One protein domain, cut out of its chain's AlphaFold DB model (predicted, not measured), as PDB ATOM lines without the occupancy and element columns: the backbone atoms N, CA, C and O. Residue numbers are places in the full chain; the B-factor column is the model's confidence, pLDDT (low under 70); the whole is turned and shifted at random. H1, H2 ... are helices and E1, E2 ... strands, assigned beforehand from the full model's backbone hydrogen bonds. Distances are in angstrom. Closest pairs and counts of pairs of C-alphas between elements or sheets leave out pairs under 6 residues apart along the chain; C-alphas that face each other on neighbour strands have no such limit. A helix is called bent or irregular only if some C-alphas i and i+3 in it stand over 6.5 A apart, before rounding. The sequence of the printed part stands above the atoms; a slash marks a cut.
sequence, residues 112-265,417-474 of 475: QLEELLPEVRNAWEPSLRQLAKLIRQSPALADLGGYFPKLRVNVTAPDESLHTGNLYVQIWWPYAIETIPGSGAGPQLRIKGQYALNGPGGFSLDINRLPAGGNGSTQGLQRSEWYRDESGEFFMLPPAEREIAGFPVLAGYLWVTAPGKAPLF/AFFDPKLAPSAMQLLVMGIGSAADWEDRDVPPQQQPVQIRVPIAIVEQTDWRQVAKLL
ATOM      1  N   GLN A 112      16.972  35.890  -5.800       51.81
ATOM      2  CA  GLN A 112      15.777  36.583  -5.317       51.81
ATOM      3  C   GLN A 112      16.038  37.824  -4.446       51.81
ATOM      4  O   GLN A 112      15.155  38.662  -4.323       51.81
ATOM      5  N   LEU A 113      17.225  37.976  -3.843       50.66
ATOM      6  CA  LEU A 113      17.634  39.244  -3.222       50.66
ATOM      7  C   LEU A 113      18.019  40.283  -4.290       50.66
ATOM      8  O   LEU A 113      18.001  41.476  -3.997       50.66
ATOM      9  N   GLU A 114      18.388  39.861  -5.505       50.78
ATOM     10  CA  GLU A 114      18.705  40.775  -6.613       50.78
ATOM     11  C   GLU A 114      17.453  41.420  -7.218       50.78
ATOM     12  O   GLU A 114      17.534  42.546  -7.699       50.78
ATOM     13  N   GLU A 115      16.297  40.755  -7.123       57.53
ATOM     14  CA  GLU A 115      14.992  41.290  -7.543       57.53
ATOM     15  C   GLU A 115      14.400  42.310  -6.551       57.53
ATOM     16  O   GLU A 115      13.435  43.004  -6.871       57.53
ATOM     17  N   LEU A 116      14.966  42.429  -5.345       61.72
ATOM     18  CA  LEU A 116      14.550  43.442  -4.376       61.72
ATOM     19  C   LEU A 116      15.112  44.814  -4.734       61.72
ATOM     20  O   LEU A 116      16.220  44.939  -5.256       61.72
ATOM     21  N   LEU A 117      14.396  45.864  -4.322       67.25
ATOM     22  CA  LEU A 117      14.943  47.217  -4.306       67.25
ATOM     23  C   LEU A 117      16.286  47.204  -3.539       67.25
ATOM     24  O   LEU A 117      16.301  46.815  -2.364       67.25
ATOM     25  N   PRO A 118      17.411  47.620  -4.161       74.75
ATOM     26  CA  PRO A 118      18.741  47.556  -3.551       74.75
ATOM     27  C   PRO A 118      18.816  48.197  -2.163       74.75
ATOM     28  O   PRO A 118      19.562  47.739  -1.305       74.75
ATOM     29  N   GLU A 119      18.008  49.225  -1.922       74.06
ATOM     30  CA  GLU A 119      17.899  49.932  -0.645       74.06
ATOM     31  C   GLU A 119      17.395  49.028   0.488       74.06
ATOM     32  O   GLU A 119      17.973  49.009   1.577       74.06
ATOM     33  N   VAL A 120      16.364  48.223   0.218       71.38
ATOM     34  CA  VAL A 120      15.786  47.277   1.183       71.38
ATOM     35  C   VAL A 120      16.801  46.198   1.525       71.38
ATOM     36  O   VAL A 120      17.049  45.929   2.704       71.38
ATOM     37  N   ARG A 121      17.434  45.629   0.490       74.81
ATOM     38  CA  ARG A 121      18.487  44.623   0.640       74.81
ATOM     39  C   ARG A 121      19.633  45.160   1.491       74.81
ATOM     40  O   ARG A 121      19.950  44.559   2.511       74.81
ATOM     41  N   ASN A 122      20.195  46.311   1.122       78.94
ATOM     42  CA  ASN A 122      21.347  46.893   1.811       78.94
ATOM     43  C   ASN A 122      21.040  47.210   3.287       78.94
ATOM     44  O   ASN A 122      21.925  47.108   4.135       78.94
ATOM     45  N   ALA A 123      19.793  47.569   3.612       78.56
ATOM     46  CA  ALA A 123      19.384  47.837   4.988       78.56
ATOM     47  C   ALA A 123      19.173  46.560   5.827       78.56
ATOM     48  O   ALA A 123      19.503  46.547   7.016       78.56
ATOM     49  N   TRP A 124      18.630  45.487   5.238       80.50
ATOM     50  CA  TRP A 124      18.348  44.228   5.949       80.50
ATOM     51  C   TRP A 124      19.561  43.322   6.062       80.50
ATOM     52  O   TRP A 124      19.744  42.661   7.085       80.50
ATOM     53  N   GLU A 125      20.379  43.269   5.016       76.94
ATOM     54  CA  GLU A 125      21.438  42.281   4.860       76.94
ATOM     55  C   GLU A 125      22.378  42.192   6.075       76.94
ATOM     56  O   GLU A 125      22.592  41.075   6.551       76.94
ATOM     57  N   PRO A 126      22.880  43.296   6.669       82.62
ATOM     58  CA  PRO A 126      23.730  43.200   7.854       82.62
ATOM     59  C   PRO A 126      23.022  42.517   9.033       82.62
ATOM     60  O   PRO A 126      23.582  41.623   9.672       82.62
ATOM     61  N   SER A 127      21.767  42.897   9.285       83.06
ATOM     62  CA  SER A 127      20.951  42.370  10.382       83.06
ATOM     63  C   SER A 127      20.599  40.898  10.166       83.06
ATOM     64  O   SER A 127      20.686  40.094  11.091       83.06
ATOM     65  N   LEU A 128      20.279  40.520   8.926       80.75
ATOM     66  CA  LEU A 128      20.008  39.139   8.538       80.75
ATOM     67  C   LEU A 128      21.251  38.260   8.608       80.75
ATOM     68  O   LEU A 128      21.158  37.129   9.071       80.75
ATOM     69  N   ARG A 129      22.422  38.755   8.191       79.94
ATOM     70  CA  ARG A 129      23.693  38.025   8.333       79.94
ATOM     71  C   ARG A 129      24.040  37.819   9.804       79.94
ATOM     72  O   ARG A 129      24.526  36.751  10.175       79.94
ATOM     73  N   GLN A 130      23.761  38.805  10.655       86.38
ATOM     74  CA  GLN A 130      23.951  38.670  12.097       86.38
ATOM     75  C   GLN A 130      22.961  37.674  12.715       86.38
ATOM     76  O   GLN A 130      23.382  36.815  13.490       86.38
ATOM     77  N   LEU A 131      21.682  37.734  12.331       86.62
ATOM     78  CA  LEU A 131      20.668  36.760  12.736       86.62
ATOM     79  C   LEU A 131      21.065  35.352  12.288       86.62
ATOM     80  O   LEU A 131      21.135  34.445  13.111       86.62
ATOM     81  N   ALA A 132      21.413  35.190  11.010       82.12
ATOM     82  CA  ALA A 132      21.915  33.950  10.441       82.12
ATOM     83  C   ALA A 132      23.067  33.408  11.284       82.12
ATOM     84  O   ALA A 132      22.981  32.274  11.739       82.12
ATOM     85  N   LYS A 133      24.095  34.223  11.563       84.50
ATOM     86  CA  LYS A 133      25.245  33.838  12.392       84.50
ATOM     87  C   LYS A 133      24.828  33.316  13.771       84.50
ATOM     88  O   LYS A 133      25.355  32.286  14.180       84.50
ATOM     89  N   LEU A 134      23.894  33.979  14.456       88.06
ATOM     90  CA  LEU A 134      23.381  33.510  15.750       88.06
ATOM     91  C   LEU A 134      22.656  32.166  15.619       88.06
ATOM     92  O   LEU A 134      22.894  31.268  16.422       88.06
ATOM     93  N   ILE A 135      21.840  31.990  14.575       85.19
ATOM     94  CA  ILE A 135      21.191  30.703  14.299       85.19
ATOM     95  C   ILE A 135      22.237  29.620  14.010       85.19
ATOM     96  O   ILE A 135      22.130  28.537  14.573       85.19
ATOM     97  N   ARG A 136      23.290  29.905  13.224       82.31
ATOM     98  CA  ARG A 136      24.381  28.944  12.937       82.31
ATOM     99  C   ARG A 136      25.117  28.483  14.193       82.31
ATOM    100  O   ARG A 136      25.660  27.387  14.208       82.31
ATOM    101  N   GLN A 137      25.158  29.333  15.215       86.00
ATOM    102  CA  GLN A 137      25.781  29.043  16.505       86.00
ATOM    103  C   GLN A 137      24.871  28.237  17.437       86.00
ATOM    104  O   GLN A 137      25.310  27.861  18.524       86.00
ATOM    105  N   SER A 138      23.627  27.961  17.031       85.38
ATOM    106  CA  SER A 138      22.726  27.099  17.785       85.38
ATOM    107  C   SER A 138      23.372  25.724  17.990       85.38
ATOM    108  O   SER A 138      23.767  25.089  17.006       85.38
ATOM    109  N   PRO A 139      23.448  25.215  19.232       85.75
ATOM    110  CA  PRO A 139      23.947  23.868  19.505       85.75
ATOM    111  C   PRO A 139      23.202  22.783  18.716       85.75
ATOM    112  O   PRO A 139      23.798  21.770  18.356       85.75
ATOM    113  N   ALA A 140      21.943  23.038  18.347       80.44
ATOM    114  CA  ALA A 140      21.138  22.149  17.519       80.44
ATOM    115  C   ALA A 140      21.718  21.926  16.110       80.44
ATOM    116  O   ALA A 140      21.392  20.945  15.449       80.44
ATOM    117  N   LEU A 141      22.584  22.821  15.633       77.62
ATOM    118  CA  LEU A 141      23.232  22.707  14.326       77.62
ATOM    119  C   LEU A 141      24.649  22.124  14.406       77.62
ATOM    120  O   LEU A 141      25.245  21.837  13.368       77.62
ATOM    121  N   ALA A 142      25.188  21.917  15.612       73.69
ATOM    122  CA  ALA A 142      26.564  21.464  15.806       73.69
ATOM    123  C   ALA A 142      26.797  20.002  15.373       73.69
ATOM    124  O   ALA A 142      27.933  19.631  15.074       73.69
ATOM    125  N   ASP A 143      25.742  19.178  15.317       68.44
ATOM    126  CA  ASP A 143      25.829  17.760  14.939       68.44
ATOM    127  C   ASP A 143      24.817  17.369  13.852       68.44
ATOM    128  O   ASP A 143      24.085  16.387  13.949       68.44
ATOM    129  N   LEU A 144      24.788  18.139  12.761       67.75
ATOM    130  CA  LEU A 144      24.065  17.777  11.536       67.75
ATOM    131  C   LEU A 144      24.860  16.793  10.663       67.75
ATOM    132  O   LEU A 144      24.970  16.978   9.452       67.75
ATOM    133  N   GLY A 145      25.462  15.763  11.263       64.88
ATOM    134  CA  GLY A 145      26.248  14.771  10.527       64.88
ATOM    135  C   GLY A 145      25.457  14.199   9.345       64.88
ATOM    136  O   GLY A 145      24.399  13.602   9.538       64.88
ATOM    137  N   GLY A 146      25.958  14.413   8.125       67.38
ATOM    138  CA  GLY A 146      25.269  14.005   6.902       67.38
ATOM    139  C   GLY A 146      24.045  14.857   6.552       67.38
ATOM    140  O   GLY A 146      23.111  14.329   5.973       67.38
ATOM    141  N   TYR A 147      23.999  16.145   6.889       75.12
ATOM    142  CA  TYR A 147      22.998  17.080   6.368       75.12
ATOM    143  C   TYR A 147      23.649  18.419   6.013       75.12
ATOM    144  O   TYR A 147      24.677  18.797   6.571       75.12
ATOM    145  N   PHE A 148      23.025  19.142   5.087       74.06
ATOM    146  CA  PHE A 148      23.545  20.385   4.527       74.06
ATOM    147  C   PHE A 148      22.542  21.523   4.752       74.06
ATOM    148  O   PHE A 148      21.538  21.617   4.035       74.06
ATOM    149  N   PRO A 149      22.746  22.377   5.768       73.88
ATOM    150  CA  PRO A 149      21.850  23.496   6.001       73.88
ATOM    151  C   PRO A 149      21.985  24.551   4.886       73.88
ATOM    152  O   PRO A 149      23.094  24.925   4.498       73.88
ATOM    153  N   LYS A 150      20.850  25.048   4.380       78.56
ATOM    154  CA  LYS A 150      20.754  26.213   3.482       78.56
ATOM    155  C   LYS A 150      19.901  27.274   4.153       78.56
ATOM    156  O   LYS A 150      18.822  26.977   4.657       78.56
ATOM    157  N   LEU A 151      20.371  28.511   4.128       73.88
ATOM    158  CA  LEU A 151      19.625  29.660   4.612       73.88
ATOM    159  C   LEU A 151      19.193  30.496   3.412       73.88
ATOM    160  O   LEU A 151      20.019  30.881   2.590       73.88
ATOM    161  N   ARG A 152      17.893  30.744   3.306       75.00
ATOM    162  CA  ARG A 152      17.279  31.551   2.255       75.00
ATOM    163  C   ARG A 152      16.592  32.734   2.905       75.00
ATOM    164  O   ARG A 152      15.823  32.564   3.841       75.00
ATOM    165  N   VAL A 153      16.857  33.923   2.398       70.75
ATOM    166  CA  VAL A 153      16.128  35.125   2.793       70.75
ATOM    167  C   VAL A 153      15.084  35.375   1.722       70.75
ATOM    168  O   VAL A 153      15.440  35.450   0.548       70.75
ATOM    169  N   ASN A 154      13.823  35.539   2.109       73.88
ATOM    170  CA  ASN A 154      12.844  36.166   1.230       73.88
ATOM    171  C   ASN A 154      12.362  37.449   1.901       73.88
ATOM    172  O   ASN A 154      12.066  37.472   3.093       73.88
ATOM    173  N   VAL A 155      12.305  38.531   1.140       70.00
ATOM    174  CA  VAL A 155      11.739  39.794   1.612       70.00
ATOM    175  C   VAL A 155      10.446  40.008   0.855       70.00
ATOM    176  O   VAL A 155      10.366  39.779  -0.350       70.00
ATOM    177  N   THR A 156       9.420  40.424   1.576       70.44
ATOM    178  CA  THR A 156       8.159  40.859   0.999       70.44
ATOM    179  C   THR A 156       7.979  42.296   1.448       70.44
ATOM    180  O   THR A 156       7.832  42.561   2.639       70.44
ATOM    181  N   ALA A 157       8.036  43.236   0.515       61.09
ATOM    182  CA  ALA A 157       7.697  44.624   0.788       61.09
ATOM    183  C   ALA A 157       6.210  44.819   0.458       61.09
ATOM    184  O   ALA A 157       5.887  45.049  -0.709       61.09
ATOM    185  N   PRO A 158       5.280  44.647   1.419       59.66
ATOM    186  CA  PRO A 158       3.970  45.253   1.272       59.66
ATOM    187  C   PRO A 158       4.114  46.781   1.362       59.66
ATOM    188  O   PRO A 158       5.169  47.290   1.735       59.66
ATOM    189  N   ASP A 159       3.038  47.466   0.992       52.91
ATOM    190  CA  ASP A 159       2.807  48.914   1.071       52.91
ATOM    191  C   ASP A 159       3.604  49.647   2.186       52.91
ATOM    192  O   ASP A 159       3.763  49.149   3.304       52.91
ATOM    193  N   GLU A 160       4.082  50.851   1.865       58.91
ATOM    194  CA  GLU A 160       5.350  51.533   2.221       58.91
ATOM    195  C   GLU A 160       5.760  51.643   3.714       58.91
ATOM    196  O   GLU A 160       6.842  52.143   4.025       58.91
ATOM    197  N   SER A 161       4.942  51.195   4.668       76.62
ATOM    198  CA  SER A 161       5.126  51.499   6.100       76.62
ATOM    199  C   SER A 161       6.060  50.551   6.866       76.62
ATOM    200  O   SER A 161       6.735  50.987   7.802       76.62
ATOM    201  N   LEU A 162       6.130  49.268   6.495       82.06
ATOM    202  CA  LEU A 162       6.958  48.278   7.189       82.06
ATOM    203  C   LEU A 162       7.344  47.129   6.258       82.06
ATOM    204  O   LEU A 162       6.490  46.411   5.737       82.06
ATOM    205  N   HIS A 163       8.645  46.895   6.101       83.81
ATOM    206  CA  HIS A 163       9.114  45.742   5.348       83.81
ATOM    207  C   HIS A 163       8.919  44.474   6.167       83.81
ATOM    208  O   HIS A 163       9.251  44.418   7.356       83.81
ATOM    209  N   THR A 164       8.430  43.440   5.493       84.94
ATOM    210  CA  THR A 164       8.282  42.103   6.054       84.94
ATOM    211  C   THR A 164       9.214  41.139   5.340       84.94
ATOM    212  O   THR A 164       9.714  41.396   4.246       84.94
ATOM    213  N   GLY A 165       9.476  39.995   5.942       81.44
ATOM    214  CA  GLY A 165      10.251  38.972   5.264       81.44
ATOM    215  C   GLY A 165      10.255  37.688   6.045       81.44
ATOM    216  O   GLY A 165       9.591  37.560   7.072       81.44
ATOM    217  N   ASN A 166      11.029  36.739   5.556       84.00
ATOM    218  CA  ASN A 166      11.350  35.555   6.301       84.00
ATOM    219  C   ASN A 166      12.770  35.068   6.028       84.00
ATOM    220  O   ASN A 166      13.314  35.159   4.926       84.00
ATOM    221  N   LEU A 167      13.357  34.508   7.075       83.69
ATOM    222  CA  LEU A 167      14.576  33.731   7.017       83.69
ATOM    223  C   LEU A 167      14.177  32.257   7.032       83.69
ATOM    224  O   LEU A 167      13.689  31.750   8.035       83.69
ATOM    225  N   TYR A 168      14.360  31.566   5.918       83.69
ATOM    226  CA  TYR A 168      14.036  30.157   5.782       83.69
ATOM    227  C   TYR A 168      15.291  29.301   5.921       83.69
ATOM    228  O   TYR A 168      16.260  29.478   5.180       83.69
ATOM    229  N   VAL A 169      15.278  28.358   6.856       82.12
ATOM    230  CA  VAL A 169      16.388  27.430   7.088       82.12
ATOM    231  C   VAL A 169      15.961  26.037   6.640       82.12
ATOM    232  O   VAL A 169      15.073  25.426   7.230       82.12
ATOM    233  N   GLN A 170      16.598  25.537   5.585       83.12
ATOM    234  CA  GLN A 170      16.389  24.204   5.014       83.12
ATOM    235  C   GLN A 170      17.491  23.253   5.462       83.12
ATOM    236  O   GLN A 170      18.652  23.648   5.508       83.12
ATOM    237  N   ILE A 171      17.151  21.988   5.706       81.56
ATOM    238  CA  ILE A 171      18.104  20.947   6.112       81.56
ATOM    239  C   ILE A 171      18.160  19.863   5.029       81.56
ATOM    240  O   ILE A 171      17.323  18.963   5.011       81.56
ATOM    241  N   TRP A 172      19.117  19.962   4.102       81.44
ATOM    242  CA  TRP A 172      19.207  19.089   2.926       81.44
ATOM    243  C   TRP A 172      19.887  17.749   3.209       81.44
ATOM    244  O   TRP A 172      20.871  17.686   3.940       81.44
ATOM    245  N   TRP A 173      19.380  16.675   2.596       81.81
ATOM    246  CA  TRP A 173      19.998  15.347   2.658       81.81
ATOM    247  C   TRP A 173      21.261  15.259   1.785       81.81
ATOM    248  O   TRP A 173      21.304  15.908   0.738       81.81
ATOM    249  N   PRO A 174      22.235  14.384   2.096       80.88
ATOM    250  CA  PRO A 174      23.467  14.250   1.317       80.88
ATOM    251  C   PRO A 174      23.223  13.835  -0.122       80.88
ATOM    252  O   PRO A 174      23.821  14.388  -1.038       80.88
ATOM    253  N   TYR A 175      22.283  12.914  -0.345       82.75
ATOM    254  CA  TYR A 175      21.954  12.448  -1.690       82.75
ATOM    255  C   TYR A 175      21.391  13.562  -2.583       82.75
ATOM    256  O   TYR A 175      21.412  13.421  -3.812       82.75
ATOM    257  N   ALA A 176      20.886  14.649  -1.988       84.44
ATOM    258  CA  ALA A 176      20.365  15.804  -2.703       84.44
ATOM    259  C   ALA A 176      21.455  16.803  -3.104       84.44
ATOM    260  O   ALA A 176      21.180  17.697  -3.904       84.44
ATOM    261  N   ILE A 177      22.675  16.636  -2.593       85.56
ATOM    262  CA  ILE A 177      23.806  17.517  -2.854       85.56
ATOM    263  C   ILE A 177      24.741  16.873  -3.875       85.56
ATOM    264  O   ILE A 177      24.963  15.660  -3.888       85.56
ATOM    265  N   GLU A 178      25.261  17.692  -4.777       87.19
ATOM    266  CA  GLU A 178      26.345  17.345  -5.686       87.19
ATOM    267  C   GLU A 178      27.510  18.312  -5.504       87.19
ATOM    268  O   GLU A 178      27.327  19.502  -5.236       87.19
ATOM    269  N   THR A 179      28.715  17.783  -5.668       86.81
ATOM    270  CA  THR A 179      29.937  18.575  -5.684       86.81
ATOM    271  C   THR A 179      30.234  18.964  -7.123       86.81
ATOM    272  O   THR A 179      30.449  18.090  -7.964       86.81
ATOM    273  N   ILE A 180      30.266  20.260  -7.410       83.56
ATOM    274  CA  ILE A 180      30.650  20.786  -8.719       83.56
ATOM    275  C   ILE A 180      32.059  21.393  -8.650       83.56
ATOM    276  O   ILE A 180      32.461  21.907  -7.598       83.56
ATOM    277  N   PRO A 181      32.835  21.352  -9.748       85.56
ATOM    278  CA  PRO A 181      34.089  22.092  -9.829       85.56
ATOM    279  C   PRO A 181      33.824  23.583  -9.583       85.56
ATOM    280  O   PRO A 181      33.045  24.199 -10.309       85.56
ATOM    281  N   GLY A 182      34.428  24.158  -8.542       76.75
ATOM    282  CA  GLY A 182      34.306  25.588  -8.266       76.75
ATOM    283  C   GLY A 182      35.175  26.421  -9.209       76.75
ATOM    284  O   GLY A 182      36.210  25.963  -9.687       76.75
ATOM    285  N   SER A 183      34.793  27.677  -9.436       69.62
ATOM    286  CA  SER A 183      35.580  28.663 -10.195       69.62
ATOM    287  C   SER A 183      36.731  29.300  -9.386       69.62
ATOM    288  O   SER A 183      37.319  30.284  -9.827       69.62
ATOM    289  N   GLY A 184      37.060  28.757  -8.202       74.56
ATOM    290  CA  GLY A 184      38.012  29.325  -7.237       74.56
ATOM    291  C   GLY A 184      38.651  28.288  -6.296       74.56
ATOM    292  O   GLY A 184      38.960  27.178  -6.713       74.56
ATOM    293  N   ALA A 185      38.862  28.651  -5.022       62.88
ATOM    294  CA  ALA A 185      39.692  27.936  -4.033       62.88
ATOM    295  C   ALA A 185      39.167  26.566  -3.531       62.88
ATOM    296  O   ALA A 185      39.602  26.090  -2.482       62.88
ATOM    297  N   GLY A 186      38.247  25.918  -4.244       74.94
ATOM    298  CA  GLY A 186      37.760  24.597  -3.863       74.94
ATOM    299  C   GLY A 186      36.483  24.155  -4.578       74.94
ATOM    300  O   GLY A 186      35.875  24.937  -5.315       74.94
ATOM    301  N   PRO A 187      36.080  22.889  -4.373       78.12
ATOM    302  CA  PRO A 187      34.798  22.374  -4.842       78.12
ATOM    303  C   PRO A 187      33.622  23.159  -4.245       78.12
ATOM    304  O   PRO A 187      33.645  23.527  -3.071       78.12
ATOM    305  N   GLN A 188      32.579  23.385  -5.046       81.00
ATOM    306  CA  GLN A 188      31.323  23.990  -4.595       81.00
ATOM    307  C   GLN A 188      30.264  22.906  -4.384       81.00
ATOM    308  O   GLN A 188      30.239  21.902  -5.096       81.00
ATOM    309  N   LEU A 189      29.378  23.110  -3.411       82.75
ATOM    310  CA  LEU A 189      28.251  22.222  -3.138       82.75
ATOM    311  C   LEU A 189      26.978  22.828  -3.724       82.75
ATOM    312  O   LEU A 189      26.673  23.987  -3.459       82.75
ATOM    313  N   ARG A 190      26.211  22.048  -4.486       83.88
ATOM    314  CA  ARG A 190      24.940  22.484  -5.079       83.88
ATOM    315  C   ARG A 190      23.840  21.467  -4.807       83.88
ATOM    316  O   ARG A 190      24.092  20.270  -4.731       83.88
ATOM    317  N   ILE A 191      22.600  21.938  -4.700       84.81
ATOM    318  CA  ILE A 191      21.419  21.070  -4.700       84.81
ATOM    319  C   ILE A 191      21.205  20.543  -6.123       84.81
ATOM    320  O   ILE A 191      21.074  21.331  -7.060       84.81
ATOM    321  N   LYS A 192      21.121  19.222  -6.301       85.31
ATOM    322  CA  LYS A 192      20.810  18.632  -7.612       85.31
ATOM    323  C   LYS A 192      19.442  19.131  -8.079       85.31
ATOM    324  O   LYS A 192      18.475  19.085  -7.318       85.31
ATOM    325  N   GLY A 193      19.338  19.532  -9.348       85.62
ATOM    326  CA  GLY A 193      18.127  20.159  -9.900       85.62
ATOM    327  C   GLY A 193      16.833  19.369  -9.658       85.62
ATOM    328  O   GLY A 193      15.806  19.961  -9.341       85.62
ATOM    329  N   GLN A 194      16.893  18.033  -9.687       86.50
ATOM    330  CA  GLN A 194      15.744  17.152  -9.420       86.50
ATOM    331  C   GLN A 194      15.148  17.280  -8.005       86.50
ATOM    332  O   GLN A 194      13.992  16.916  -7.796       86.50
ATOM    333  N   TYR A 195      15.913  17.793  -7.034       82.75
ATOM    334  CA  TYR A 195      15.442  18.023  -5.665       82.75
ATOM    335  C   TYR A 195      15.150  19.497  -5.370       82.75
ATOM    336  O   TYR A 195      14.579  19.785  -4.325       82.75
ATOM    337  N   ALA A 196      15.488  20.429  -6.268       78.75
ATOM    338  CA  ALA A 196      15.352  21.865  -6.016       78.75
ATOM    339  C   ALA A 196      13.900  22.288  -5.709       78.75
ATOM    340  O   ALA A 196      13.683  23.155  -4.864       78.75
ATOM    341  N   LEU A 197      12.917  21.641  -6.346       75.00
ATOM    342  CA  LEU A 197      11.484  21.892  -6.126       75.00
ATOM    343  C   LEU A 197      10.880  21.056  -4.986       75.00
ATOM    344  O   LEU A 197       9.838  21.419  -4.454       75.00
ATOM    345  N   ASN A 198      11.547  19.972  -4.589       74.69
ATOM    346  CA  ASN A 198      11.098  19.032  -3.555       74.69
ATOM    347  C   ASN A 198      12.025  19.085  -2.338       74.69
ATOM    348  O   ASN A 198      12.404  18.056  -1.772       74.69
ATOM    349  N   GLY A 199      12.456  20.297  -1.987       67.44
ATOM    350  CA  GLY A 199      13.352  20.493  -0.864       67.44
ATOM    351  C   GLY A 199      12.738  19.983   0.439       67.44
ATOM    352  O   GLY A 199      11.515  19.993   0.593       67.44
ATOM    353  N   PRO A 200      13.571  19.537   1.392       71.25
ATOM    354  CA  PRO A 200      13.079  19.144   2.699       71.25
ATOM    355  C   PRO A 200      12.313  20.290   3.349       71.25
ATOM    356  O   PRO A 200      12.627  21.472   3.152       71.25
ATOM    357  N   GLY A 201      11.347  19.912   4.187       67.94
ATOM    358  CA  GLY A 201      10.781  20.827   5.164       67.94
ATOM    359  C   GLY A 201      11.907  21.511   5.941       67.94
ATOM    360  O   GLY A 201      12.891  20.882   6.334       67.94
ATOM    361  N   GLY A 202      11.778  22.819   6.083       77.06
ATOM    362  CA  GLY A 202      12.623  23.658   6.910       77.06
ATOM    363  C   GLY A 202      11.766  24.393   7.927       77.06
ATOM    364  O   GLY A 202      10.620  24.019   8.175       77.06
ATOM    365  N   PHE A 203      12.297  25.477   8.471       81.56
ATOM    366  CA  PHE A 203      11.510  26.400   9.278       81.56
ATOM    367  C   PHE A 203      11.698  27.831   8.801       81.56
ATOM    368  O   PHE A 203      12.751  28.200   8.276       81.56
ATOM    369  N   SER A 204      10.636  28.613   8.960       86.31
ATOM    370  CA  SER A 204      10.588  30.032   8.631       86.31
ATOM    371  C   SER A 204      10.704  30.829   9.922       86.31
ATOM    372  O   SER A 204       9.959  30.570  10.868       86.31
ATOM    373  N   LEU A 205      11.636  31.778   9.964       89.75
ATOM    374  CA  LEU A 205      11.593  32.883  10.910       89.75
ATOM    375  C   LEU A 205      10.973  34.063  10.176       89.75
ATOM    376  O   LEU A 205      11.621  34.665   9.319       89.75
ATOM    377  N   ASP A 206       9.731  34.372  10.495       90.62
ATOM    378  CA  ASP A 206       9.010  35.495   9.921       90.62
ATOM    379  C   ASP A 206       9.449  36.782  10.628       90.62
ATOM    380  O   ASP A 206       9.542  36.844  11.854       90.62
ATOM    381  N   ILE A 207       9.769  37.808   9.847       89.81
ATOM    382  CA  ILE A 207      10.352  39.069  10.307       89.81
ATOM    383  C   ILE A 207       9.346  40.178  10.058       89.81
ATOM    384  O   ILE A 207       8.881  40.341   8.926       89.81
ATOM    385  N   ASN A 208       9.018  40.936  11.110       89.75
ATOM    386  CA  ASN A 208       8.014  42.008  11.086       89.75
ATOM    387  C   ASN A 208       6.645  41.563  10.553       89.75
ATOM    388  O   ASN A 208       5.831  42.377  10.130       89.75
ATOM    389  N   ARG A 209       6.391  40.257  10.570       85.62
ATOM    390  CA  ARG A 209       5.215  39.637   9.985       85.62
ATOM    391  C   ARG A 209       4.522  38.815  11.048       85.62
ATOM    392  O   ARG A 209       5.144  37.992  11.714       85.62
ATOM    393  N   LEU A 210       3.224  39.047  11.188       80.62
ATOM    394  CA  LEU A 210       2.359  38.127  11.908       80.62
ATOM    395  C   LEU A 210       2.226  36.845  11.083       80.62
ATOM    396  O   LEU A 210       2.206  36.943   9.852       80.62
ATOM    397  N   PRO A 211       2.102  35.665  11.710       75.25
ATOM    398  CA  PRO A 211       1.813  34.431  10.997       75.25
ATOM    399  C   PRO A 211       0.570  34.612  10.123       75.25
ATOM    400  O   PRO A 211      -0.558  34.611  10.606       75.25
ATOM    401  N   ALA A 212       0.772  34.803   8.822       60.09
ATOM    402  CA  ALA A 212      -0.310  34.819   7.856       60.09
ATOM    403  C   ALA A 212      -0.638  33.356   7.603       60.09
ATOM    404  O   ALA A 212       0.170  32.692   6.960       60.09
ATOM    405  N   GLY A 213      -1.730  32.855   8.190       50.44
ATOM    406  CA  GLY A 213      -2.260  31.499   8.003       50.44
ATOM    407  C   GLY A 213      -1.255  30.483   7.433       50.44
ATOM    408  O   GLY A 213      -1.233  30.230   6.232       50.44
ATOM    409  N   GLY A 214      -0.392  29.917   8.281       36.47
ATOM    410  CA  GLY A 214       0.622  28.948   7.855       36.47
ATOM    411  C   GLY A 214       0.075  27.604   7.333       36.47
ATOM    412  O   GLY A 214      -0.622  26.896   8.047       36.47
ATOM    413  N   ASN A 215       0.435  27.240   6.096       34.91
ATOM    414  CA  ASN A 215       0.889  25.912   5.620       34.91
ATOM    415  C   ASN A 215       0.308  24.585   6.196       34.91
ATOM    416  O   ASN A 215       0.938  23.537   6.065       34.91
ATOM    417  N   GLY A 216      -0.911  24.576   6.736       35.69
ATOM    418  CA  GLY A 216      -1.714  23.377   6.995       35.69
ATOM    419  C   GLY A 216      -1.467  22.630   8.312       35.69
ATOM    420  O   GLY A 216      -2.218  21.696   8.581       35.69
ATOM    421  N   SER A 217      -0.489  23.012   9.150       41.34
ATOM    422  CA  SER A 217      -0.216  22.286  10.409       41.34
ATOM    423  C   SER A 217      -0.250  23.105  11.701       41.34
ATOM    424  O   SER A 217      -0.137  22.506  12.758       41.34
ATOM    425  N   THR A 218      -0.371  24.434  11.668       44.56
ATOM    426  CA  THR A 218      -0.468  25.271  12.884       44.56
ATOM    427  C   THR A 218      -1.842  25.928  12.951       44.56
ATOM    428  O   THR A 218      -2.041  27.098  12.624       44.56
ATOM    429  N   GLN A 219      -2.827  25.134  13.368       50.38
ATOM    430  CA  GLN A 219      -4.238  25.523  13.396       50.38
ATOM    431  C   GLN A 219      -4.572  26.581  14.467       50.38
ATOM    432  O   GLN A 219      -5.647  27.171  14.424       50.38
ATOM    433  N   GLY A 220      -3.670  26.861  15.416       52.09
ATOM    434  CA  GLY A 220      -3.993  27.642  16.616       52.09
ATOM    435  C   GLY A 220      -4.331  29.123  16.389       52.09
ATOM    436  O   GLY A 220      -5.176  29.647  17.103       52.09
ATOM    437  N   LEU A 221      -3.741  29.794  15.390       56.84
ATOM    438  CA  LEU A 221      -4.132  31.167  14.997       56.84
ATOM    439  C   LEU A 221      -5.101  31.202  13.804       56.84
ATOM    440  O   LEU A 221      -5.617  32.265  13.470       56.84
ATOM    441  N   GLN A 222      -5.327  30.053  13.158       54.19
ATOM    442  CA  GLN A 222      -6.216  29.913  11.999       54.19
ATOM    443  C   GLN A 222      -7.643  29.519  12.376       54.19
ATOM    444  O   GLN A 222      -8.570  29.872  11.658       54.19
ATOM    445  N   ARG A 223      -7.820  28.759  13.466       49.50
ATOM    446  CA  ARG A 223      -9.145  28.388  13.986       49.50
ATOM    447  C   ARG A 223      -9.835  29.532  14.709       49.50
ATOM    448  O   ARG A 223     -11.048  29.490  14.852       49.50
ATOM    449  N   SER A 224      -9.082  30.514  15.196       53.81
ATOM    450  CA  SER A 224      -9.677  31.738  15.706       53.81
ATOM    451  C   SER A 224     -10.342  32.410  14.517       53.81
ATOM    452  O   SER A 224      -9.631  32.890  13.641       53.81
ATOM    453  N   GLU A 225     -11.668  32.413  14.435       65.25
ATOM    454  CA  GLU A 225     -12.352  33.280  13.484       65.25
ATOM    455  C   GLU A 225     -11.881  34.706  13.782       65.25
ATOM    456  O   GLU A 225     -12.058  35.226  14.888       65.25
ATOM    457  N   TRP A 226     -11.143  35.295  12.841       74.19
ATOM    458  CA  TRP A 226     -10.690  36.667  12.987       74.19
ATOM    459  C   TRP A 226     -11.937  37.529  12.878       74.19
ATOM    460  O   TRP A 226     -12.566  37.616  11.821       74.19
ATOM    461  N   TYR A 227     -12.300  38.158  13.985       83.38
ATOM    462  CA  TYR A 227     -13.299  39.200  13.958       83.38
ATOM    463  C   TYR A 227     -12.683  40.410  13.262       83.38
ATOM    464  O   TYR A 227     -11.510  40.742  13.470       83.38
ATOM    465  N   ARG A 228     -13.468  41.082  12.425       88.75
ATOM    466  CA  ARG A 228     -13.006  42.240  11.665       88.75
ATOM    467  C   ARG A 228     -14.018  43.365  11.739       88.75
ATOM    468  O   ARG A 228     -15.210  43.148  11.544       88.75
ATOM    469  N   ASP A 229     -13.513  44.567  11.970       91.00
ATOM    470  CA  ASP A 229     -14.269  45.811  11.910       91.00
ATOM    471  C   ASP A 229     -13.440  46.927  11.251       91.00
ATOM    472  O   ASP A 229     -12.354  46.694  10.710       91.00
ATOM    473  N   GLU A 230     -13.956  48.158  11.277       90.38
ATOM    474  CA  GLU A 230     -13.284  49.343  10.727       90.38
ATOM    475  C   GLU A 230     -11.959  49.672  11.438       90.38
ATOM    476  O   GLU A 230     -11.087  50.314  10.854       90.38
ATOM    477  N   SER A 231     -11.778  49.217  12.684       89.88
ATOM    478  CA  SER A 231     -10.547  49.395  13.468       89.88
ATOM    479  C   SER A 231      -9.527  48.271  13.239       89.88
ATOM    480  O   SER A 231      -8.490  48.228  13.907       89.88
ATOM    481  N   GLY A 232      -9.805  47.353  12.310       89.00
ATOM    482  CA  GLY A 232      -8.937  46.242  11.941       89.00
ATOM    483  C   GLY A 232      -9.394  44.909  12.522       89.00
ATOM    484  O   GLY A 232     -10.524  44.744  12.978       89.00
ATOM    485  N   GLU A 233      -8.502  43.929  12.482       89.94
ATOM    486  CA  GLU A 233      -8.818  42.570  12.901       89.94
ATOM    487  C   GLU A 233      -8.454  42.320  14.369       89.94
ATOM    488  O   GLU A 233      -7.548  42.950  14.934       89.94
ATOM    489  N   PHE A 234      -9.161  41.384  14.994       92.38
ATOM    490  CA  PHE A 234      -8.867  40.900  16.334       92.38
ATOM    491  C   PHE A 234      -9.259  39.432  16.502       92.38
ATOM    492  O   PHE A 234     -10.033  38.874  15.725       92.38
ATOM    493  N   PHE A 235      -8.694  38.791  17.518       91.06
ATOM    494  CA  PHE A 235      -8.756  37.343  17.677       91.06
ATOM    495  C   PHE A 235      -8.742  36.940  19.155       91.06
ATOM    496  O   PHE A 235      -8.346  37.711  20.034       91.06
ATOM    497  N   MET A 236      -9.156  35.705  19.432       91.19
ATOM    498  CA  MET A 236      -8.956  35.071  20.735       91.19
ATOM    499  C   MET A 236      -7.467  34.793  20.943       91.19
ATOM    500  O   MET A 236      -6.880  34.026  20.179       91.19
ATOM    501  N   LEU A 237      -6.853  35.401  21.961       90.56
ATOM    502  CA  LEU A 237      -5.441  35.195  22.279       90.56
ATOM    503  C   LEU A 237      -5.223  33.755  22.757       90.56
ATOM    504  O   LEU A 237      -5.711  33.412  23.839       90.56
ATOM    505  N   PRO A 238      -4.473  32.925  22.014       85.75
ATOM    506  CA  PRO A 238      -4.188  31.567  22.447       85.75
ATOM    507  C   PRO A 238      -3.471  31.580  23.803       85.75
ATOM    508  O   PRO A 238      -2.674  32.491  24.060       85.75
ATOM    509  N   PRO A 239      -3.718  30.588  24.674       85.50
ATOM    510  CA  PRO A 239      -2.970  30.477  25.914       85.50
ATOM    511  C   PRO A 239      -1.475  30.354  25.609       85.50
ATOM    512  O   PRO A 239      -1.073  29.751  24.611       85.50
ATOM    513  N   ALA A 240      -0.648  30.920  26.486       89.44
ATOM    514  CA  ALA A 240       0.782  30.678  26.422       89.44
ATOM    515  C   ALA A 240       1.050  29.205  26.725       89.44
ATOM    516  O   ALA A 240       0.754  28.730  27.820       89.44
ATOM    517  N   GLU A 241       1.593  28.494  25.741       86.88
ATOM    518  CA  GLU A 241       1.916  27.073  25.867       86.88
ATOM    519  C   GLU A 241       3.145  26.884  26.753       86.88
ATOM    520  O   GLU A 241       3.190  25.986  27.588       86.88
ATOM    521  N   ARG A 242       4.154  27.742  26.559       88.06
ATOM    522  CA  ARG A 242       5.414  27.759  27.312       88.06
ATOM    523  C   ARG A 242       6.184  29.055  27.069       88.06
ATOM    524  O   ARG A 242       5.841  29.834  26.183       88.06
ATOM    525  N   GLU A 243       7.263  29.255  27.819       91.50
ATOM    526  CA  GLU A 243       8.233  30.325  27.580       91.50
ATOM    527  C   GLU A 243       9.591  29.750  27.166       91.50
ATOM    528  O   GLU A 243      10.096  28.809  27.779       91.50
ATOM    529  N   ILE A 244      10.217  30.344  26.150       89.88
ATOM    530  CA  ILE A 244      11.555  29.972  25.683       89.88
ATOM    531  C   ILE A 244      12.448  31.200  25.774       89.88
ATOM    532  O   ILE A 244      12.208  32.221  25.136       89.88
ATOM    533  N   ALA A 245      13.472  31.120  26.627       89.69
ATOM    534  CA  ALA A 245      14.395  32.218  26.922       89.69
ATOM    535  C   ALA A 245      13.734  33.534  27.408       89.69
ATOM    536  O   ALA A 245      14.395  34.576  27.417       89.69
ATOM    537  N   GLY A 246      12.488  33.473  27.898       90.44
ATOM    538  CA  GLY A 246      11.682  34.625  28.332       90.44
ATOM    539  C   GLY A 246      10.716  35.161  27.268       90.44
ATOM    540  O   GLY A 246      10.131  36.220  27.466       90.44
ATOM    541  N   PHE A 247      10.566  34.454  26.146       94.25
ATOM    542  CA  PHE A 247       9.636  34.785  25.070       94.25
ATOM    543  C   PHE A 247       8.481  33.780  25.029       94.25
ATOM    544  O   PHE A 247       8.731  32.579  25.178       94.25
ATOM    545  N   PRO A 248       7.232  34.230  24.832       93.56
ATOM    546  CA  PRO A 248       6.084  33.341  24.854       93.56
ATOM    547  C   PRO A 248       6.007  32.492  23.583       93.56
ATOM    548  O   PRO A 248       6.264  32.963  22.469       93.56
ATOM    549  N   VAL A 249       5.587  31.243  23.764       91.06
ATOM    550  CA  VAL A 249       5.088  30.380  22.698       91.06
ATOM    551  C   VAL A 249       3.565  30.438  22.719       91.06
ATOM    552  O   VAL A 249       2.949  30.003  23.690       91.06
ATOM    553  N   LEU A 250       2.966  30.984  21.662       88.88
ATOM    554  CA  LEU A 250       1.515  31.106  21.506       88.88
ATOM    555  C   LEU A 250       1.091  30.356  20.244       88.88
ATOM    556  O   LEU A 250       1.604  30.668  19.166       88.88
ATOM    557  N   ALA A 251       0.156  29.409  20.362       84.69
ATOM    558  CA  ALA A 251      -0.383  28.640  19.232       84.69
ATOM    559  C   ALA A 251       0.703  27.992  18.347       84.69
ATOM    560  O   ALA A 251       0.636  28.033  17.116       84.69
ATOM    561  N   GLY A 252       1.735  27.433  18.974       86.19
ATOM    562  CA  GLY A 252       2.859  26.811  18.286       86.19
ATOM    563  C   GLY A 252       3.824  27.790  17.620       86.19
ATOM    564  O   GLY A 252       4.603  27.367  16.767       86.19
ATOM    565  N   TYR A 253       3.801  29.075  17.983       89.88
ATOM    566  CA  TYR A 253       4.746  30.080  17.497       89.88
ATOM    567  C   TYR A 253       5.548  30.693  18.636       89.88
ATOM    568  O   TYR A 253       4.962  31.175  19.600       89.88
ATOM    569  N   LEU A 254       6.876  30.739  18.509       93.31
ATOM    570  CA  LEU A 254       7.729  31.556  19.371       93.31
ATOM    571  C   LEU A 254       7.686  33.018  18.908       93.31
ATOM    572  O   LEU A 254       7.996  33.294  17.748       93.31
ATOM    573  N   TRP A 255       7.379  33.940  19.822       94.25
ATOM    574  CA  TRP A 255       7.305  35.380  19.550       94.25
ATOM    575  C   TRP A 255       8.459  36.129  20.214       94.25
ATOM    576  O   TRP A 255       8.448  36.366  21.422       94.25
ATOM    577  N   VAL A 256       9.454  36.533  19.427       95.75
ATOM    578  CA  VAL A 256      10.626  37.265  19.919       95.75
ATOM    579  C   VAL A 256      10.469  38.747  19.600       95.75
ATOM    580  O   VAL A 256      10.395  39.149  18.439       95.75
ATOM    581  N   THR A 257      10.437  39.569  20.646       94.69
ATOM    582  CA  THR A 257      10.258  41.024  20.556       94.69
ATOM    583  C   THR A 257      11.448  41.756  21.171       94.69
ATOM    584  O   THR A 257      12.124  41.229  22.058       94.69
ATOM    585  N   ALA A 258      11.699  42.994  20.740       88.81
ATOM    586  CA  ALA A 258      12.679  43.845  21.414       88.81
ATOM    587  C   ALA A 258      12.237  44.153  22.867       88.81
ATOM    588  O   ALA A 258      11.036  44.277  23.140       88.81
ATOM    589  N   PRO A 259      13.179  44.283  23.819       80.94
ATOM    590  CA  PRO A 259      12.856  44.657  25.194       80.94
ATOM    591  C   PRO A 259      12.279  46.079  25.268       80.94
ATOM    592  O   PRO A 259      12.705  46.971  24.542       80.94
ATOM    593  N   GLY A 260      11.333  46.306  26.185       83.50
ATOM    594  CA  GLY A 260      10.777  47.639  26.455       83.50
ATOM    595  C   GLY A 260       9.833  48.193  25.382       83.50
ATOM    596  O   GLY A 260       9.446  49.357  25.467       83.50
ATOM    597  N   LYS A 261       9.452  47.388  24.384       85.50
ATOM    598  CA  LYS A 261       8.434  47.761  23.396       85.50
ATOM    599  C   LYS A 261       7.040  47.805  24.016       85.50
ATOM    600  O   LYS A 261       6.777  47.202  25.058       85.50
ATOM    601  N   ALA A 262       6.139  48.508  23.332       91.19
ATOM    602  CA  ALA A 262       4.713  48.393  23.593       91.19
ATOM    603  C   ALA A 262       4.287  46.912  23.502       91.19
ATOM    604  O   ALA A 262       4.937  46.133  22.799       91.19
ATOM    605  N   PRO A 263       3.222  46.487  24.201       92.69
ATOM    606  CA  PRO A 263       2.740  45.118  24.081       92.69
ATOM    607  C   PRO A 263       2.341  44.838  22.631       92.69
ATOM    608  O   PRO A 263       1.735  45.690  21.985       92.69
ATOM    609  N   LEU A 264       2.676  43.651  22.124       90.50
ATOM    610  CA  LEU A 264       2.371  43.246  20.748       90.50
ATOM    611  C   LEU A 264       0.865  43.216  20.466       90.50
ATOM    612  O   LEU A 264       0.417  43.541  19.368       90.50
ATOM    613  N   PHE A 265       0.095  42.850  21.487       93.25
ATOM    614  CA  PHE A 265      -1.351  42.766  21.434       93.25
ATOM    615  C   PHE A 265      -1.969  43.678  22.488       93.25
ATOM    616  O   PHE A 265      -1.458  43.786  23.606       93.25
ATOM    617  N   ALA A 417       0.970  50.507  17.599       91.56
ATOM    618  CA  ALA A 417       2.088  51.189  18.249       91.56
ATOM    619  C   ALA A 417       3.251  50.251  18.629       91.56
ATOM    620  O   ALA A 417       4.244  50.715  19.188       91.56
ATOM    621  N   PHE A 418       3.136  48.939  18.383       92.06
ATOM    622  CA  PHE A 418       4.237  47.998  18.598       92.06
ATOM    623  C   PHE A 418       5.405  48.285  17.652       92.06
ATOM    624  O   PHE A 418       6.556  48.340  18.091       92.06
ATOM    625  N   PHE A 419       5.107  48.481  16.364       90.31
ATOM    626  CA  PHE A 419       6.102  48.882  15.382       90.31
ATOM    627  C   PHE A 419       6.374  50.375  15.530       90.31
ATOM    628  O   PHE A 419       5.483  51.195  15.335       90.31
ATOM    629  N   ASP A 420       7.607  50.729  15.884       91.50
ATOM    630  CA  ASP A 420       8.031  52.116  16.004       91.50
ATOM    631  C   ASP A 420       8.154  52.731  14.600       91.50
ATOM    632  O   ASP A 420       9.075  52.359  13.862       91.50
ATOM    633  N   PRO A 421       7.270  53.676  14.221       90.31
ATOM    634  CA  PRO A 421       7.300  54.295  12.900       90.31
ATOM    635  C   PRO A 421       8.489  55.252  12.725       90.31
ATOM    636  O   PRO A 421       8.711  55.762  11.631       90.31
ATOM    637  N   LYS A 422       9.249  55.541  13.793       91.50
ATOM    638  CA  LYS A 422      10.469  56.361  13.725       91.50
ATOM    639  C   LYS A 422      11.685  55.558  13.276       91.50
ATOM    640  O   LYS A 422      12.710  56.149  12.934       91.50
ATOM    641  N   LEU A 423      11.609  54.231  13.330       89.75
ATOM    642  CA  LEU A 423      12.645  53.367  12.785       89.75
ATOM    643  C   LEU A 423      12.476  53.267  11.269       89.75
ATOM    644  O   LEU A 423      11.388  53.453  10.735       89.75
ATOM    645  N   ALA A 424      13.565  52.958  10.565       88.56
ATOM    646  CA  ALA A 424      13.469  52.666   9.141       88.56
ATOM    647  C   ALA A 424      12.466  51.514   8.919       88.56
ATOM    648  O   ALA A 424      12.484  50.572   9.719       88.56
ATOM    649  N   PRO A 425      11.676  51.506   7.824       86.56
ATOM    650  CA  PRO A 425      10.771  50.394   7.496       86.56
ATOM    651  C   PRO A 425      11.475  49.032   7.464       86.56
ATOM    652  O   PRO A 425      10.854  47.983   7.602       86.56
ATOM    653  N   SER A 426      12.799  49.050   7.299       84.31
ATOM    654  CA  SER A 426      13.675  47.895   7.309       84.31
ATOM    655  C   SER A 426      14.166  47.406   8.676       84.31
ATOM    656  O   SER A 426      14.842  46.380   8.748       84.31
ATOM    657  N   ALA A 427      13.889  48.121   9.762       89.62
ATOM    658  CA  ALA A 427      14.311  47.700  11.089       89.62
ATOM    659  C   ALA A 427      13.554  46.434  11.512       89.62
ATOM    660  O   ALA A 427      12.327  46.398  11.470       89.62
ATOM    661  N   MET A 428      14.277  45.403  11.956       90.81
ATOM    662  CA  MET A 428      13.656  44.218  12.553       90.81
ATOM    663  C   MET A 428      13.141  44.585  13.947       90.81
ATOM    664  O   MET A 428      13.912  45.028  14.796       90.81
ATOM    665  N   GLN A 429      11.848  44.403  14.180       92.56
ATOM    666  CA  GLN A 429      11.180  44.722  15.448       92.56
ATOM    667  C   GLN A 429      10.462  43.500  16.037       92.56
ATOM    668  O   GLN A 429      10.280  43.408  17.252       92.56
ATOM    669  N   LEU A 430      10.099  42.540  15.181       93.50
ATOM    670  CA  LEU A 430       9.444  41.288  15.545       93.50
ATOM    671  C   LEU A 430      10.080  40.117  14.796       93.50
ATOM    672  O   LEU A 430      10.301  40.209  13.587       93.50
ATOM    673  N   LEU A 431      10.296  39.007  15.499       94.44
ATOM    674  CA  LEU A 431      10.541  37.704  14.892       94.44
ATOM    675  C   LEU A 431       9.502  36.707  15.395       94.44
ATOM    676  O   LEU A 431       9.270  36.607  16.600       94.44
ATOM    677  N   VAL A 432       8.914  35.952  14.475       92.75
ATOM    678  CA  VAL A 432       7.962  34.887  14.786       92.75
ATOM    679  C   VAL A 432       8.451  33.591  14.166       92.75
ATOM    680  O   VAL A 432       8.863  33.574  13.009       92.75
ATOM    681  N   MET A 433       8.433  32.496  14.921       91.19
ATOM    682  CA  MET A 433       8.854  31.197  14.400       91.19
ATOM    683  C   MET A 433       7.840  30.111  14.710       91.19
ATOM    684  O   MET A 433       7.528  29.877  15.873       91.19
ATOM    685  N   GLY A 434       7.381  29.413  13.671       87.25
ATOM    686  CA  GLY A 434       6.551  28.222  13.825       87.25
ATOM    687  C   GLY A 434       7.359  27.053  14.384       87.25
ATOM    688  O   GLY A 434       8.345  26.628  13.782       87.25
ATOM    689  N   ILE A 435       6.920  26.526  15.522       83.50
ATOM    690  CA  ILE A 435       7.505  25.367  16.204       83.50
ATOM    691  C   ILE A 435       6.508  24.230  16.441       83.50
ATOM    692  O   ILE A 435       6.890  23.231  17.042       83.50
ATOM    693  N   GLY A 436       5.265  24.372  15.963       76.62
ATOM    694  CA  GLY A 436       4.158  23.445  16.231       76.62
ATOM    695  C   GLY A 436       3.628  23.589  17.658       76.62
ATOM    696  O   GLY A 436       4.402  23.874  18.575       76.62
ATOM    697  N   SER A 437       2.318  23.431  17.851       70.75
ATOM    698  CA  SER A 437       1.729  23.503  19.193       70.75
ATOM    699  C   SER A 437       1.988  22.221  19.979       70.75
ATOM    700  O   SER A 437       2.153  21.156  19.387       70.75
ATOM    701  N   ALA A 438       1.997  22.297  21.313       68.38
ATOM    702  CA  ALA A 438       2.057  21.106  22.172       68.38
ATOM    703  C   ALA A 438       1.003  20.049  21.783       68.38
ATOM    704  O   ALA A 438       1.330  18.870  21.685       68.38
ATOM    705  N   ALA A 439      -0.218  20.486  21.462       68.31
ATOM    706  CA  ALA A 439      -1.294  19.616  20.993       68.31
ATOM    707  C   ALA A 439      -0.941  18.911  19.670       68.31
ATOM    708  O   ALA A 439      -1.108  17.700  19.560       68.31
ATOM    709  N   ASP A 440      -0.340  19.626  18.707       70.00
ATOM    710  CA  ASP A 440       0.118  19.026  17.439       70.00
ATOM    711  C   ASP A 440       1.196  17.949  17.649       70.00
ATOM    712  O   ASP A 440       1.470  17.160  16.738       70.00
ATOM    713  N   TRP A 441       1.864  17.951  18.807       68.69
ATOM    714  CA  TRP A 441       2.857  16.951  19.191       68.69
ATOM    715  C   TRP A 441       2.245  15.790  19.967       68.69
ATOM    716  O   TRP A 441       2.650  14.655  19.734       68.69
ATOM    717  N   GLU A 442       1.294  16.059  20.861       68.62
ATOM    718  CA  GLU A 442       0.565  15.032  21.615       68.62
ATOM    719  C   GLU A 442      -0.275  14.142  20.694       68.62
ATOM    720  O   GLU A 442      -0.278  12.926  20.870       68.62
ATOM    721  N   ASP A 443      -0.881  14.719  19.654       67.38
ATOM    722  CA  ASP A 443      -1.652  13.976  18.648       67.38
ATOM    723  C   ASP A 443      -0.775  13.090  17.746       67.38
ATOM    724  O   ASP A 443      -1.274  12.250  16.990       67.38
ATOM    725  N   ARG A 444       0.553  13.257  17.784       68.44
ATOM    726  CA  ARG A 444       1.462  12.381  17.048       68.44
ATOM    727  C   ARG A 444       1.790  11.181  17.920       68.44
ATOM    728  O   ARG A 444       2.678  11.250  18.763       68.44
ATOM    729  N   ASP A 445       1.220  10.030  17.575       73.56
ATOM    730  CA  ASP A 445       1.555   8.698  18.121       73.56
ATOM    731  C   ASP A 445       3.034   8.271  17.935       73.56
ATOM    732  O   ASP A 445       3.419   7.127  18.181       73.56
ATOM    733  N   VAL A 446       3.896   9.173  17.462       72.38
ATOM    734  CA  VAL A 446       5.298   8.928  17.155       72.38
ATOM    735  C   VAL A 446       6.160   9.724  18.138       72.38
ATOM    736  O   VAL A 446       6.194  10.959  18.052       72.38
ATOM    737  N   PRO A 447       6.915   9.043  19.026       72.75
ATOM    738  CA  PRO A 447       7.808   9.686  19.979       72.75
ATOM    739  C   PRO A 447       8.719  10.721  19.310       72.75
ATOM    740  O   PRO A 447       9.191  10.483  18.190       72.75
ATOM    741  N   PRO A 448       9.068  11.829  19.990       68.19
ATOM    742  CA  PRO A 448       9.871  12.895  19.401       68.19
ATOM    743  C   PRO A 448      11.191  12.426  18.776       68.19
ATOM    744  O   PRO A 448      11.666  13.070  17.851       68.19
ATOM    745  N   GLN A 449      11.789  11.311  19.222       71.75
ATOM    746  CA  GLN A 449      13.035  10.771  18.650       71.75
ATOM    747  C   GLN A 449      12.835  10.034  17.315       71.75
ATOM    748  O   GLN A 449      13.794   9.892  16.554       71.75
ATOM    749  N   GLN A 450      11.615   9.571  17.039       78.12
ATOM    750  CA  GLN A 450      11.232   8.871  15.810       78.12
ATOM    751  C   GLN A 450      10.712   9.829  14.727       78.12
ATOM    752  O   GLN A 450      10.564   9.434  13.573       78.12
ATOM    753  N   GLN A 451      10.472  11.098  15.074       78.12
ATOM    754  CA  GLN A 451      10.078  12.124  14.114       78.12
ATOM    755  C   GLN A 451      11.198  12.374  13.076       78.12
ATOM    756  O   GLN A 451      12.391  12.344  13.419       78.12
ATOM    757  N   PRO A 452      10.850  12.678  11.810       77.38
ATOM    758  CA  PRO A 452      11.819  13.072  10.792       77.38
ATOM    759  C   PRO A 452      12.724  14.224  11.259       77.38
ATOM    760  O   PRO A 452      12.308  15.098  12.020       77.38
ATOM    761  N   VAL A 453      13.980  14.250  10.800       75.00
ATOM    762  CA  VAL A 453      14.964  15.295  11.165       75.00
ATOM    763  C   VAL A 453      14.435  16.704  10.869       75.00
ATOM    764  O   VAL A 453      14.648  17.616  11.662       75.00
ATOM    765  N   GLN A 454      13.668  16.857   9.791       75.69
ATOM    766  CA  GLN A 454      13.031  18.107   9.357       75.69
ATOM    767  C   GLN A 454      12.054  18.669  10.392       75.69
ATOM    768  O   GLN A 454      11.802  19.865  10.416       75.69
ATOM    769  N   ILE A 455      11.505  17.800  11.238       77.44
ATOM    770  CA  ILE A 455      10.544  18.144  12.281       77.44
ATOM    771  C   ILE A 455      11.278  18.414  13.601       77.44
ATOM    772  O   ILE A 455      10.952  19.356  14.315       77.44
ATOM    773  N   ARG A 456      12.322  17.632  13.903       79.50
ATOM    774  CA  ARG A 456      13.097  17.750  15.152       79.50
ATOM    775  C   ARG A 456      14.029  18.961  15.183       79.50
ATOM    776  O   ARG A 456      14.173  19.594  16.224       79.50
ATOM    777  N   VAL A 457      14.687  19.267  14.064       79.12
ATOM    778  CA  VAL A 457      15.699  20.334  13.991       79.12
ATOM    779  C   VAL A 457      15.114  21.724  14.282       79.12
ATOM    780  O   VAL A 457      15.714  22.419  15.098       79.12
ATOM    781  N   PRO A 458      13.956  22.135  13.722       81.12
ATOM    782  CA  PRO A 458      13.325  23.407  14.082       81.12
ATOM    783  C   PRO A 458      13.089  23.565  15.586       81.12
ATOM    784  O   PRO A 458      13.479  24.576  16.166       81.12
ATOM    785  N   ILE A 459      12.524  22.540  16.234       81.38
ATOM    786  CA  ILE A 459      12.250  22.551  17.678       81.38
ATOM    787  C   ILE A 459      13.555  22.720  18.454       81.38
ATOM    788  O   ILE A 459      13.663  23.598  19.306       81.38
ATOM    789  N   ALA A 460      14.570  21.921  18.118       83.44
ATOM    790  CA  ALA A 460      15.859  21.982  18.788       83.44
ATOM    791  C   ALA A 460      16.543  23.345  18.603       83.44
ATOM    792  O   ALA A 460      17.116  23.869  19.556       83.44
ATOM    793  N   ILE A 461      16.457  23.950  17.415       85.44
ATOM    794  CA  ILE A 461      16.982  25.299  17.178       85.44
ATOM    795  C   ILE A 461      16.260  26.299  18.066       85.44
ATOM    796  O   ILE A 461      16.918  27.127  18.691       85.44
ATOM    797  N   VAL A 462      14.937  26.221  18.176       87.62
ATOM    798  CA  VAL A 462      14.206  27.121  19.064       87.62
ATOM    799  C   VAL A 462      14.574  26.914  20.523       87.62
ATOM    800  O   VAL A 462      14.811  27.884  21.232       87.62
ATOM    801  N   GLU A 463      14.696  25.684  20.985       85.81
ATOM    802  CA  GLU A 463      14.983  25.425  22.395       85.81
ATOM    803  C   GLU A 463      16.436  25.733  22.786       85.81
ATOM    804  O   GLU A 463      16.705  26.034  23.947       85.81
ATOM    805  N   GLN A 464      17.375  25.670  21.836       88.38
ATOM    806  CA  GLN A 464      18.814  25.754  22.120       88.38
ATOM    807  C   GLN A 464      19.465  27.061  21.651       88.38
ATOM    808  O   GLN A 464      20.602  27.345  22.025       88.38
ATOM    809  N   THR A 465      18.777  27.873  20.844       89.81
ATOM    810  CA  THR A 465      19.278  29.196  20.440       89.81
ATOM    811  C   THR A 465      19.139  30.199  21.583       89.81
ATOM    812  O   THR A 465      18.099  30.285  22.236       89.81
ATOM    813  N   ASP A 466      20.168  31.024  21.798       91.88
ATOM    814  CA  ASP A 466      20.094  32.156  22.726       91.88
ATOM    815  C   ASP A 466      19.256  33.296  22.119       91.88
ATOM    816  O   ASP A 466      19.771  34.277  21.569       91.88
ATOM    817  N   TRP A 467      17.932  33.176  22.231       93.94
ATOM    818  CA  TRP A 467      16.990  34.177  21.724       93.94
ATOM    819  C   TRP A 467      17.150  35.549  22.367       93.94
ATOM    820  O   TRP A 467      16.723  36.542  21.787       93.94
ATOM    821  N   ARG A 468      17.818  35.656  23.522       94.00
ATOM    822  CA  ARG A 468      18.109  36.961  24.128       94.00
ATOM    823  C   ARG A 468      19.182  37.705  23.344       94.00
ATOM    824  O   ARG A 468      19.152  38.931  23.307       94.00
ATOM    825  N   GLN A 469      20.122  37.002  22.709       93.44
ATOM    826  CA  GLN A 469      21.053  37.629  21.767       93.44
ATOM    827  C   GLN A 469      20.355  38.033  20.476       93.44
ATOM    828  O   GLN A 469      20.614  39.122  19.969       93.44
ATOM    829  N   VAL A 470      19.430  37.204  19.989       92.88
ATOM    830  CA  VAL A 470      18.612  37.537  18.817       92.88
ATOM    831  C   VAL A 470      17.746  38.771  19.083       92.88
ATOM    832  O   VAL A 470      17.722  39.686  18.268       92.88
ATOM    833  N   ALA A 471      17.113  38.863  20.252       94.38
ATOM    834  CA  ALA A 471      16.290  40.007  20.632       94.38
ATOM    835  C   ALA A 471      17.075  41.327  20.717       94.38
ATOM    836  O   ALA A 471      16.493  42.385  20.516       94.38
ATOM    837  N   LYS A 472      18.396  41.289  20.950       92.81
ATOM    838  CA  LYS A 472      19.263  42.485  20.886       92.81
ATOM    839  C   LYS A 472      19.473  43.001  19.460       92.81
ATOM    840  O   LYS A 472      19.938  44.125  19.298       92.81
ATOM    841  N   LEU A 473      19.187  42.185  18.442       90.75
ATOM    842  CA  LEU A 473      19.180  42.622  17.043       90.75
ATOM    843  C   LEU A 473      17.905  43.388  16.695       90.75
ATOM    844  O   LEU A 473      17.881  44.103  15.694       90.75
ATOM    845  N   LEU A 474      16.857  43.214  17.503       92.12
ATOM    846  CA  LEU A 474      15.593  43.903  17.338       92.12
ATOM    847  C   LEU A 474      15.702  45.303  17.941       92.12
ATOM    848  O   LEU A 474      16.296  45.482  19.007       92.12
TER     849      LEU A 474
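Overview. This is residues 112 to 265 and 417 to 474 of the 475 residues of an uncharacterized protein of Proteobacteria bacterium (UniProt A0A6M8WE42). The model is a twisted, curled sheet of seven strands with H4 in its hollow and H1 slantwise over E1 and E2, in two layers, helices on one face of a sheet; H5 lies on the same face as H1, beside E10. Two small hairpins, E3 with E4 and E6 with E7, reach out at opposite ends of the longest axis, and residues 442 to 447, of which 442 belongs to H3, stick out. The printed part has 212 residues with five named helices and eleven named strands, in the order H1 E1 E2 E3 E4 H2 E5 E6 E7 E8 E9 E10 E11 H3 H4 H5. The large sheet runs E1 E2 E5 E11 E10 E9 E8, all antiparallel; the class is mixed, helices and strands, with under half of the residues in named elements. The whole is compact, with a radius of gyration of the C-alphas of 18.3 A and spans of 57 by 48 by 30 A.

Arrangement. H1, residues 118 to 136, is on the large sheet at a height over the sheet of 9.8 A, over E1, residues 148 to 156, and E2, residues 164 to 172. It runs slantwise to the strands, at 33 degrees to E1 on the local plane; the closest C-alphas of H1 and E1 are those of Ala 132 and Leu 151, 7.6 A apart. E1, an edge strand, and E2 form an antiparallel hairpin, with N 152 and O 168 within hydrogen-bond range at 2.8 A. E3, residues 177 to 180, and E4, residues 188 to 191, form another hairpin, with N 178 and O 190 2.8 A apart. H2, residues 193 to 196, is not on the large sheet. E5, residues 202 to 207, is the antiparallel neighbour of E2, with N 167 and O 205 2.8 A apart. E6, residues 227 to 229, and E7, residues 232 to 236, form a hairpin, with N 227 and O 234 2.9 A apart; E6 is apart from E5. E8, residues 240 to 244 and the other edge strand, E9, residues 247 to 250, and E10, residues 253 to 257, form a meander, each strand the antiparallel neighbour of the one before, with N 249 and O 242 2.8 A apart and N 255 and O 248 3.0 A apart. E11, residues 430 to 434, is the antiparallel neighbour of E5, with N 206 and O 432 2.8 A apart, and of E10, with N 254 and O 433 2.8 A apart. H3, residues 438 to 442, is not on the large sheet, but only just, with 4 pairs of C-alphas within 10 A. H4, residues 453 to 464, is on the sheet and at the sheet's level, with a height over the sheet of 2.7 A; its closest C-alphas with E5 are those of Pro 458 and Phe 203, 5.9 A apart. H5, residues 467 to 471, only just touches H1, with 3 pairs of C-alphas within 8 A, the closest those of Val 470 and Leu 131 at 6.5 A; H1 touches H5 with residues 131 to 134 alone. In H3 and H5 every O i to N i+4 pair is within hydrogen-bond range, in H1 13 of 15 and in H4 6 of 8, while H2 is too short for such a pair.

Along the chain. H1 begins at C-alpha 118 (18.741, 47.556, -3.551) and is 25.5 A long; it has a kink of 39 degrees near residue 125 and is only just irregular, C-alphas 123 and 126 being 7.0 A apart. E1 measures 25.9 A, E2 25.7 A, E5 15.9 A, E7 14.2 A and H4 15.6 A. H5 ends at C-alpha 471 (16.290, 40.007, 20.632).

Size, cuts and confidence. The two C-alphas farthest apart are those of Ala 185 and Asp 229, at 59.0 A. Residues 266 to 416 are cut out, and C-alphas 265 and 417 are 9.6 A apart across the cut. The links H1 to E1 and E5 to E6 are long. The mean pLDDT of the printed part is 79.4; 39 residues are under 70, among them 112 to 117 and 212 to 225.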